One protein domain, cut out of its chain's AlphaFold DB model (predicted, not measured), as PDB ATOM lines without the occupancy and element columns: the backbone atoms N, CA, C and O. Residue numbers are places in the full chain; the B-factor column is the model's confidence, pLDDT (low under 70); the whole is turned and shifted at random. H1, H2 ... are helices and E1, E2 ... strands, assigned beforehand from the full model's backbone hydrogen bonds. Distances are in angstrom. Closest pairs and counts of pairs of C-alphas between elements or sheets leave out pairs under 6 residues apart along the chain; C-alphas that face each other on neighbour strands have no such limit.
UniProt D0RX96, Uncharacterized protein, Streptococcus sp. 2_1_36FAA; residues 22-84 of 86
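Overview. This is residues 22 to 84 of the 86 residues of an uncharacterized protein of Streptococcus sp. 2_1_36FAA (UniProt D0RX96). A strongly twisted sheet of three strands, E2, E1 and E5, has one helix, H1, running along one face, and a small hairpin of two strands, E3 and E4, packs on residues 49 to 54 of that helix. The printed part has 63 residues with five named strands and one named helix, in the order E1, E2, H1, E3, E4, E5. Both sheets, E2 - E1 - E5 and E3 - E4, are antiparallel, and the class is mixed, helices and strands. The whole is compact, with a radius of gyration of the C-alphas of 11.0 A and spans of 26 by 22 by 22 A.

Along the chain. E1, residues 22 to 29, is 22.6 A long and begins at C-alpha 22 (27.713, -17.071, -27.949). E2, residues 34 to 41, is 20.4 A long and bends by 50 degrees at residue 38. E5, residues 76 to 83, is 20.2 A long and ends at C-alpha 83 (28.178, -23.204, -28.844). H1, residues 43 to 56, is 20.2 A long. E3 is residues 59 to 62 and E4 residues 69 to 72.

Arrangement. E1 is the inner strand. With E5 it stands at 162 degrees, with N 26 and O 80 at 2.9 A; with E2, a hairpin, at 152 degrees, with N 25 and O 37 at 2.8 A. H1 is on this sheet, over E1 and E5, at a height of 10.3 A; its line stands at 16 degrees to E1 on the local plane, along the strands. The closest C-alphas of H1 and E5 are those of Leu 43 and Phe 81, 7.7 A. Every O i to N i+4 pair of H1 is within hydrogen-bond range. Ala 53 and Ala 59 have the closest C-alphas of H1 and E3, 6.4 A. E3 and E4 form a hairpin, with N 60 and O 71 at 2.8 A. H1 and E4 are apart.

Size, cuts and confidence. The C-alphas of Asp 56 and Lys 84 are the two farthest apart, 28.7 A. The printed part has no cut and no long link. Mean pLDDT of the printed part is 90.2, and no printed residue is under 70.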
ATOM      1  N   PRO A  22      27.044 -17.126 -26.658       92.25
ATOM      2  CA  PRO A  22      27.713 -17.071 -27.949       92.25
ATOM      3  C   PRO A  22      27.532 -18.386 -28.723       92.25
ATOM      4  O   PRO A  22      27.837 -19.475 -28.226       92.25
ATOM      5  N   LEU A  23      27.035 -18.284 -29.951       92.00
ATOM      6  CA  LEU A  23      26.796 -19.395 -30.867       92.00
ATOM      7  C   LEU A  23      27.352 -19.040 -32.247       92.00
ATOM      8  O   LEU A  23      27.199 -17.913 -32.714       92.00
ATOM      9  N   SER A  24      27.911 -20.033 -32.928       93.31
ATOM     10  CA  SER A  24      28.143 -19.987 -34.369       93.31
ATOM     11  C   SER A  24      27.092 -20.826 -35.083       93.31
ATOM     12  O   SER A  24      26.917 -22.013 -34.791       93.31
ATOM     13  N   ILE A  25      26.407 -20.211 -36.038       93.00
ATOM     14  CA  ILE A  25      25.488 -20.878 -36.954       93.00
ATOM     15  C   ILE A  25      26.236 -21.144 -38.253       93.00
ATOM     16  O   ILE A  25      26.768 -20.224 -38.863       93.00
ATOM     17  N   TYR A  26      26.244 -22.400 -38.683       94.69
ATOM     18  CA  TYR A  26      26.742 -22.809 -39.992       94.69
ATOM     19  C   TYR A  26      25.561 -23.202 -40.865       94.69
ATOM     20  O   TYR A  26      24.825 -24.134 -40.528       94.69
ATOM     21  N   ILE A  27      25.389 -22.494 -41.974       94.50
ATOM     22  CA  ILE A  27      24.289 -22.687 -42.913       94.50
ATOM     23  C   ILE A  27      24.876 -23.233 -44.205       94.50
ATOM     24  O   ILE A  27      25.675 -22.568 -44.855       94.50
ATOM     25  N   GLU A  28      24.485 -24.449 -44.566       95.62
ATOM     26  CA  GLU A  28      24.792 -25.049 -45.860       95.62
ATOM     27  C   GLU A  28      23.580 -24.862 -46.773       95.62
ATOM     28  O   GLU A  28      22.479 -25.323 -46.455       95.62
ATOM     29  N   TYR A  29      23.778 -24.196 -47.905       94.12
ATOM     30  CA  TYR A  29      22.750 -23.960 -48.915       94.12
ATOM     31  C   TYR A  29      22.725 -25.069 -49.976       94.12
ATOM     32  O   TYR A  29      23.650 -25.877 -50.101       94.12
ATOM     33  N   HIS A  30      21.649 -25.136 -50.766       92.38
ATOM     34  CA  HIS A  30      21.515 -26.124 -51.847       92.38
ATOM     35  C   HIS A  30      22.568 -25.991 -52.957       92.38
ATOM     36  O   HIS A  30      22.875 -26.982 -53.618       92.38
ATOM     37  N   ASP A  31      23.130 -24.802 -53.154       93.44
ATOM     38  CA  ASP A  31      24.218 -24.528 -54.100       93.44
ATOM     39  C   ASP A  31      25.611 -24.881 -53.537       93.44
ATOM     40  O   ASP A  31      26.620 -24.645 -54.196       93.44
ATOM     41  N   SER A  32      25.670 -25.501 -52.353       90.75
ATOM     42  CA  SER A  32      26.894 -25.814 -51.600       90.75
ATOM     43  C   SER A  32      27.628 -24.597 -51.030       90.75
ATOM     44  O   SER A  32      28.725 -24.755 -50.489       90.75
ATOM     45  N   THR A  33      27.036 -23.401 -51.090       93.75
ATOM     46  CA  THR A  33      27.544 -22.245 -50.350       93.75
ATOM     47  C   THR A  33      27.422 -22.518 -48.851       93.75
ATOM     48  O   THR A  33      26.423 -23.076 -48.386       93.75
ATOM     49  N   ILE A  34      28.448 -22.136 -48.089       93.19
ATOM     50  CA  ILE A  34      28.454 -22.226 -46.629       93.19
ATOM     51  C   ILE A  34      28.583 -20.819 -46.062       93.19
ATOM     52  O   ILE A  34      29.544 -20.113 -46.367       93.19
ATOM     53  N   GLU A  35      27.636 -20.438 -45.213       92.00
ATOM     54  CA  GLU A  35      27.684 -19.197 -44.448       92.00
ATOM     55  C   GLU A  35      27.901 -19.504 -42.966       92.00
ATOM     56  O   GLU A  35      27.356 -20.471 -42.423       92.00
ATOM     57  N   ASN A  36      28.727 -18.690 -42.315       92.38
ATOM     58  CA  ASN A  36      28.968 -18.756 -40.884       92.38
ATOM     59  C   ASN A  36      28.559 -17.432 -40.242       92.38
ATOM     60  O   ASN A  36      29.015 -16.373 -40.671       92.38
ATOM     61  N   ILE A  37      27.703 -17.507 -39.225       90.56
ATOM     62  CA  ILE A  37      27.163 -16.336 -38.544       90.56
ATOM     63  C   ILE A  37      27.343 -16.508 -37.046       90.56
ATOM     64  O   ILE A  37      26.872 -17.482 -36.456       90.56
ATOM     65  N   ASP A  38      27.981 -15.525 -36.430       90.88
ATOM     66  CA  ASP A  38      28.135 -15.458 -34.989       90.88
ATOM     67  C   ASP A  38      27.015 -14.632 -34.368       90.88
ATOM     68  O   ASP A  38      26.811 -13.468 -34.719       90.88
ATOM     69  N   ILE A  39      26.296 -15.232 -33.423       87.88
ATOM     70  CA  ILE A  39      25.217 -14.570 -32.692       87.88
ATOM     71  C   ILE A  39      25.331 -14.834 -31.196       87.88
ATOM     72  O   ILE A  39      25.928 -15.814 -30.757       87.88
ATOM     73  N   ASN A  40      24.710 -13.968 -30.403       90.12
ATOM     74  CA  ASN A  40      24.450 -14.241 -28.998       90.12
ATOM     75  C   ASN A  40      22.955 -14.522 -28.834       90.12
ATOM     76  O   ASN A  40      22.134 -13.617 -28.990       90.12
ATOM     77  N   TYR A  41      22.602 -15.787 -28.612       88.62
ATOM     78  CA  TYR A  41      21.210 -16.231 -28.554       88.62
ATOM     79  C   TYR A  41      21.090 -17.497 -27.704       88.62
ATOM     80  O   TYR A  41      22.073 -18.200 -27.470       88.62
ATOM     81  N   ASN A  42      19.891 -17.806 -27.217       91.50
ATOM     82  CA  ASN A  42      19.665 -19.064 -26.517       91.50
ATOM     83  C   ASN A  42      19.608 -20.250 -27.505       91.50
ATOM     84  O   ASN A  42      18.892 -20.196 -28.503       91.50
ATOM     85  N   LEU A  43      20.326 -21.343 -27.219       90.38
ATOM     86  CA  LEU A  43      20.422 -22.490 -28.133       90.38
ATOM     87  C   LEU A  43      19.064 -23.150 -28.437       90.38
ATOM     88  O   LEU A  43      18.788 -23.499 -29.582       90.38
ATOM     89  N   GLU A  44      18.206 -23.316 -27.434       91.06
ATOM     90  CA  GLU A  44      16.907 -23.970 -27.627       91.06
ATOM     91  C   GLU A  44      15.957 -23.081 -28.432       91.06
ATOM     92  O   GLU A  44      15.270 -23.549 -29.339       91.06
ATOM     93  N   GLU A  45      15.940 -21.780 -28.131       90.94
ATOM     94  CA  GLU A  45      15.087 -20.829 -28.841       90.94
ATOM     95  C   GLU A  45      15.497 -20.684 -30.307       90.94
ATOM     96  O   GLU A  45      14.623 -20.649 -31.174       90.94
ATOM     97  N   ILE A  46      16.803 -20.642 -30.616       90.94
ATOM     98  CA  ILE A  46      17.253 -20.555 -32.011       90.94
ATOM     99  C   ILE A  46      16.913 -21.836 -32.779       90.94
ATOM    100  O   ILE A  46      16.430 -21.762 -33.907       90.94
ATOM    101  N   GLN A  47      17.081 -23.011 -32.167       91.88
ATOM    102  CA  GLN A  47      16.706 -24.283 -32.788       91.88
ATOM    103  C   GLN A  47      15.203 -24.344 -33.081       91.88
ATOM    104  O   GLN A  47      14.804 -24.740 -34.179       91.88
ATOM    105  N   GLN A  48      14.372 -23.906 -32.134       91.81
ATOM    106  CA  GLN A  48      12.926 -23.840 -32.324       91.81
ATOM    107  C   GLN A  48      12.548 -22.839 -33.421       91.81
ATOM    108  O   GLN A  48      11.705 -23.147 -34.262       91.81
ATOM    109  N   LEU A  49      13.196 -21.671 -33.459       90.50
ATOM    110  CA  LEU A  49      12.958 -20.648 -34.473       90.50
ATOM    111  C   LEU A  49      13.250 -21.174 -35.888       90.50
ATOM    112  O   LEU A  49      12.422 -21.016 -36.786       90.50
ATOM    113  N   PHE A  50      14.386 -21.853 -36.076       91.12
ATOM    114  CA  PHE A  50      14.710 -22.502 -37.349       91.12
ATOM    115  C   PHE A  50      13.730 -23.629 -37.685       91.12
ATOM    116  O   PHE A  50      13.268 -23.691 -38.819       91.12
ATOM    117  N   SER A  51      13.363 -24.480 -36.722       90.62
ATOM    118  CA  SER A  51      12.394 -25.569 -36.931       90.62
ATOM    119  C   SER A  51      11.041 -25.055 -37.446       90.62
ATOM    120  O   SER A  51      10.513 -25.550 -38.448       90.62
ATOM    121  N   THR A  52      10.517 -23.997 -36.819       89.94
ATOM    122  CA  THR A  52       9.281 -23.334 -37.255       89.94
ATOM    123  C   THR A  52       9.440 -22.750 -38.659       89.94
ATOM    124  O   THR A  52       8.624 -23.018 -39.537       89.94
ATOM    125  N   ALA A  53      10.529 -22.024 -38.929       89.56
ATOM    126  CA  ALA A  53      10.732 -21.397 -40.233       89.56
ATOM    127  C   ALA A  53      10.997 -22.390 -41.377       89.56
ATOM    128  O   ALA A  53      10.676 -22.084 -42.528       89.56
ATOM    129  N   PHE A  54      11.558 -23.567 -41.093       89.12
ATOM    130  CA  PHE A  54      11.641 -24.664 -42.061       89.12
ATOM    131  C   PHE A  54      10.262 -25.244 -42.380       89.12
ATOM    132  O   PHE A  54       9.991 -25.547 -43.540       89.12
ATOM    133  N   SER A  55       9.393 -25.360 -41.374       86.38
ATOM    134  CA  SER A  55       8.030 -25.879 -41.543       86.38
ATOM    135  C   SER A  55       7.146 -24.918 -42.345       86.38
ATOM    136  O   SER A  55       6.412 -25.351 -43.229       86.38
ATOM    137  N   ASP A  56       7.272 -23.615 -42.087       85.69
ATOM    138  CA  ASP A  56       6.472 -22.575 -42.747       85.69
ATOM    139  C   ASP A  56       7.037 -22.148 -44.118       85.69
ATOM    140  O   ASP A  56       6.388 -21.408 -44.858       85.69
ATOM    141  N   GLY A  57       8.255 -22.586 -44.471       78.50
ATOM    142  CA  GLY A  57       8.947 -22.173 -45.700       78.50
ATOM    143  C   GLY A  57       9.276 -20.675 -45.740       78.50
ATOM    144  O   GLY A  57       9.202 -20.049 -46.801       78.50
ATOM    145  N   GLY A  58       9.574 -20.092 -44.576       85.12
ATOM    146  CA  GLY A  58       9.690 -18.649 -44.376       85.12
ATOM    147  C   GLY A  58      11.112 -18.084 -44.440       85.12
ATOM    148  O   GLY A  58      12.063 -18.683 -44.938       85.12
ATOM    149  N   ALA A  59      11.259 -16.876 -43.903       87.94
ATOM    150  CA  ALA A  59      12.553 -16.254 -43.665       87.94
ATOM    151  C   ALA A  59      12.677 -15.867 -42.192       87.94
ATOM    152  O   ALA A  59      11.710 -15.428 -41.566       87.94
ATOM    153  N   LEU A  60      13.879 -16.011 -41.653       90.31
ATOM    154  CA  LEU A  60      14.240 -15.535 -40.327       90.31
ATOM    155  C   LEU A  60      14.838 -14.143 -40.444       90.31
ATOM    156  O   LEU A  60      15.712 -13.924 -41.277       90.31
ATOM    157  N   ASN A  61      14.389 -13.215 -39.605       89.75
ATOM    158  CA  ASN A  61      14.882 -11.841 -39.595       89.75
ATOM    159  C   ASN A  61      15.576 -11.564 -38.263       89.75
ATOM    160  O   ASN A  61      14.933 -11.574 -37.213       89.75
ATOM    161  N   PHE A  62      16.874 -11.286 -38.314       87.06
ATOM    162  CA  PHE A  62      17.703 -10.956 -37.159       87.06
ATOM    163  C   PHE A  62      17.930  -9.446 -37.127       87.06
ATOM    164  O   PHE A  62      19.004  -8.940 -37.443       87.06
ATOM    165  N   THR A  63      16.882  -8.705 -36.769       85.56
ATOM    166  CA  THR A  63      16.900  -7.232 -36.760       85.56
ATOM    167  C   THR A  63      17.740  -6.638 -35.632       85.56
ATOM    168  O   THR A  63      18.176  -5.497 -35.736       85.56
ATOM    169  N   SER A  64      17.971  -7.404 -34.563       80.44
ATOM    170  CA  SER A  64      18.835  -7.029 -33.439       80.44
ATOM    171  C   SER A  64      20.322  -7.294 -33.693       80.44
ATOM    172  O   SER A  64      21.153  -6.850 -32.903       80.44
ATOM    173  N   ALA A  65      20.674  -8.009 -34.767       81.75
ATOM    174  CA  ALA A  65      22.065  -8.214 -35.148       81.75
ATOM    175  C   ALA A  65      22.684  -6.921 -35.699       81.75
ATOM    176  O   ALA A  65      21.985  -6.013 -36.149       81.75
ATOM    177  N   THR A  66      24.013  -6.821 -35.653       81.06
ATOM    178  CA  THR A  66      24.751  -5.662 -36.174       81.06
ATOM    179  C   THR A  66      25.870  -6.144 -37.106       81.06
ATOM    180  O   THR A  66      26.891  -6.611 -36.602       81.06
ATOM    181  N   PRO A  67      25.710  -6.037 -38.443       86.44
ATOM    182  CA  PRO A  67      24.540  -5.503 -39.154       86.44
ATOM    183  C   PRO A  67      23.309  -6.434 -39.079       86.44
ATOM    184  O   PRO A  67      23.474  -7.642 -38.902       86.44
ATOM    185  N   PRO A  68      22.078  -5.905 -39.235       88.06
ATOM    186  CA  PRO A  68      20.885  -6.733 -39.379       88.06
ATOM    187  C   PRO A  68      20.978  -7.642 -40.605       88.06
ATOM    188  O   PRO A  68      21.432  -7.206 -41.665       88.06
ATOM    189  N   PHE A  69      20.498  -8.875 -40.485       88.25
ATOM    190  CA  PHE A  69      20.484  -9.833 -41.591       88.25
ATOM    191  C   PHE A  69      19.216 -10.690 -41.584       88.25
ATOM    192  O   PHE A  69      18.518 -10.804 -40.571       88.25
ATOM    193  N   SER A  70      18.930 -11.309 -42.727       90.12
ATOM    194  CA  SER A  70      17.805 -12.224 -42.894       90.12
ATOM    195  C   SER A  70      18.255 -13.504 -43.577       90.12
ATOM    196  O   SER A  70      19.052 -13.466 -44.511       90.12
ATOM    197  N   ILE A  71      17.701 -14.633 -43.146       89.75
ATOM    198  CA  ILE A  71      18.012 -15.952 -43.688       89.75
ATOM    199  C   ILE A  71      16.744 -16.524 -44.312       89.75
ATOM    200  O   ILE A  71      15.748 -16.736 -43.624       89.75
ATOM    201  N   ASN A  72      16.778 -16.807 -45.611       90.31
ATOM    202  CA  ASN A  72      15.682 -17.490 -46.295       90.31
ATOM    203  C   ASN A  72      15.836 -19.011 -46.145       90.31
ATOM    204  O   ASN A  72      16.783 -19.581 -46.691       90.31
ATOM    205  N   THR A  73      14.912 -19.670 -45.437       91.19
ATOM    206  CA  THR A  73      15.028 -21.108 -45.135       91.19
ATOM    207  C   THR A  73      14.799 -21.996 -46.350       91.19
ATOM    208  O   THR A  73      15.296 -23.120 -46.378       91.19
ATOM    209  N   ARG A  74      14.145 -21.483 -47.402       90.94
ATOM    210  CA  ARG A  74      13.841 -22.232 -48.631       90.94
ATOM    211  C   ARG A  74      15.082 -22.727 -49.373       90.94
ATOM    212  O   ARG A  74      14.991 -23.691 -50.125       90.94
ATOM    213  N   TYR A  75      16.213 -22.047 -49.206       91.62
ATOM    214  CA  TYR A  75      17.460 -22.394 -49.890       91.62
ATOM    215  C   TYR A  75      18.427 -23.188 -49.011       91.62
ATOM    216  O   TYR A  75      19.484 -23.601 -49.493       91.62
ATOM    217  N   ILE A  76      18.089 -23.384 -47.736       93.31
ATOM    218  CA  ILE A  76      18.968 -24.041 -46.783       93.31
ATOM    219  C   ILE A  76      18.812 -25.553 -46.899       93.31
ATOM    220  O   ILE A  76      17.723 -26.104 -46.760       93.31
ATOM    221  N   LYS A  77      19.942 -26.226 -47.063       93.62
ATOM    222  CA  LYS A  77      20.053 -27.680 -47.029       93.62
ATOM    223  C   LYS A  77      20.263 -28.197 -45.606       93.62
ATOM    224  O   LYS A  77      19.697 -29.227 -45.243       93.62
ATOM    225  N   LYS A  78      21.089 -27.516 -44.807       93.94
ATOM    226  CA  LYS A  78      21.408 -27.917 -43.429       93.94
ATOM    227  C   LYS A  78      21.803 -26.713 -42.578       93.94
ATOM    228  O   LYS A  78      22.483 -25.813 -43.056       93.94
ATOM    229  N   VAL A  79      21.434 -26.744 -41.299       93.69
ATOM    230  CA  VAL A  79      21.924 -25.799 -40.283       93.69
ATOM    231  C   VAL A  79      22.602 -26.567 -39.160       93.69
ATOM    232  O   VAL A  79      22.096 -27.597 -38.716       93.69
ATOM    233  N   THR A  80      23.747 -26.067 -38.705       94.69
ATOM    234  CA  THR A  80      24.464 -26.591 -37.536       94.69
ATOM    235  C   THR A  80      24.698 -25.460 -36.544       94.69
ATOM    236  O   THR A  80      25.184 -24.397 -36.921       94.69
ATOM    237  N   PHE A  81      24.369 -25.700 -35.276       93.50
ATOM    238  CA  PHE A  81      24.585 -24.757 -34.181       93.50
ATOM    239  C   PHE A  81      25.767 -25.233 -33.347       93.50
ATOM    240  O   PHE A  81      25.768 -26.372 -32.879       93.50
ATOM    241  N   VAL A  82      26.759 -24.369 -33.162       93.25
ATOM    242  CA  VAL A  82      27.947 -24.667 -32.363       93.25
ATOM    243  C   VAL A  82      28.042 -23.633 -31.246       93.25
ATOM    244  O   VAL A  82      28.304 -22.464 -31.531       93.25
ATOM    245  N   PRO A  83      27.821 -24.028 -29.983       90.38
ATOM    246  CA  PRO A  83      28.178 -23.204 -28.844       90.38
ATOM    247  C   PRO A  83      29.648 -22.819 -28.894       90.38
ATOM    248  O   PRO A  83      30.513 -23.679 -29.044       90.38
ATOM    249  N   LYS A  84      29.930 -21.527 -28.758       85.75
ATOM    250  CA  LYS A  84      31.289 -21.069 -28.499       85.75
ATOM    251  C   LYS A  84      31.505 -21.207 -26.996       85.75
ATOM    252  O   LYS A  84      31.018 -20.382 -26.226       85.75
TER     253      LYS A  84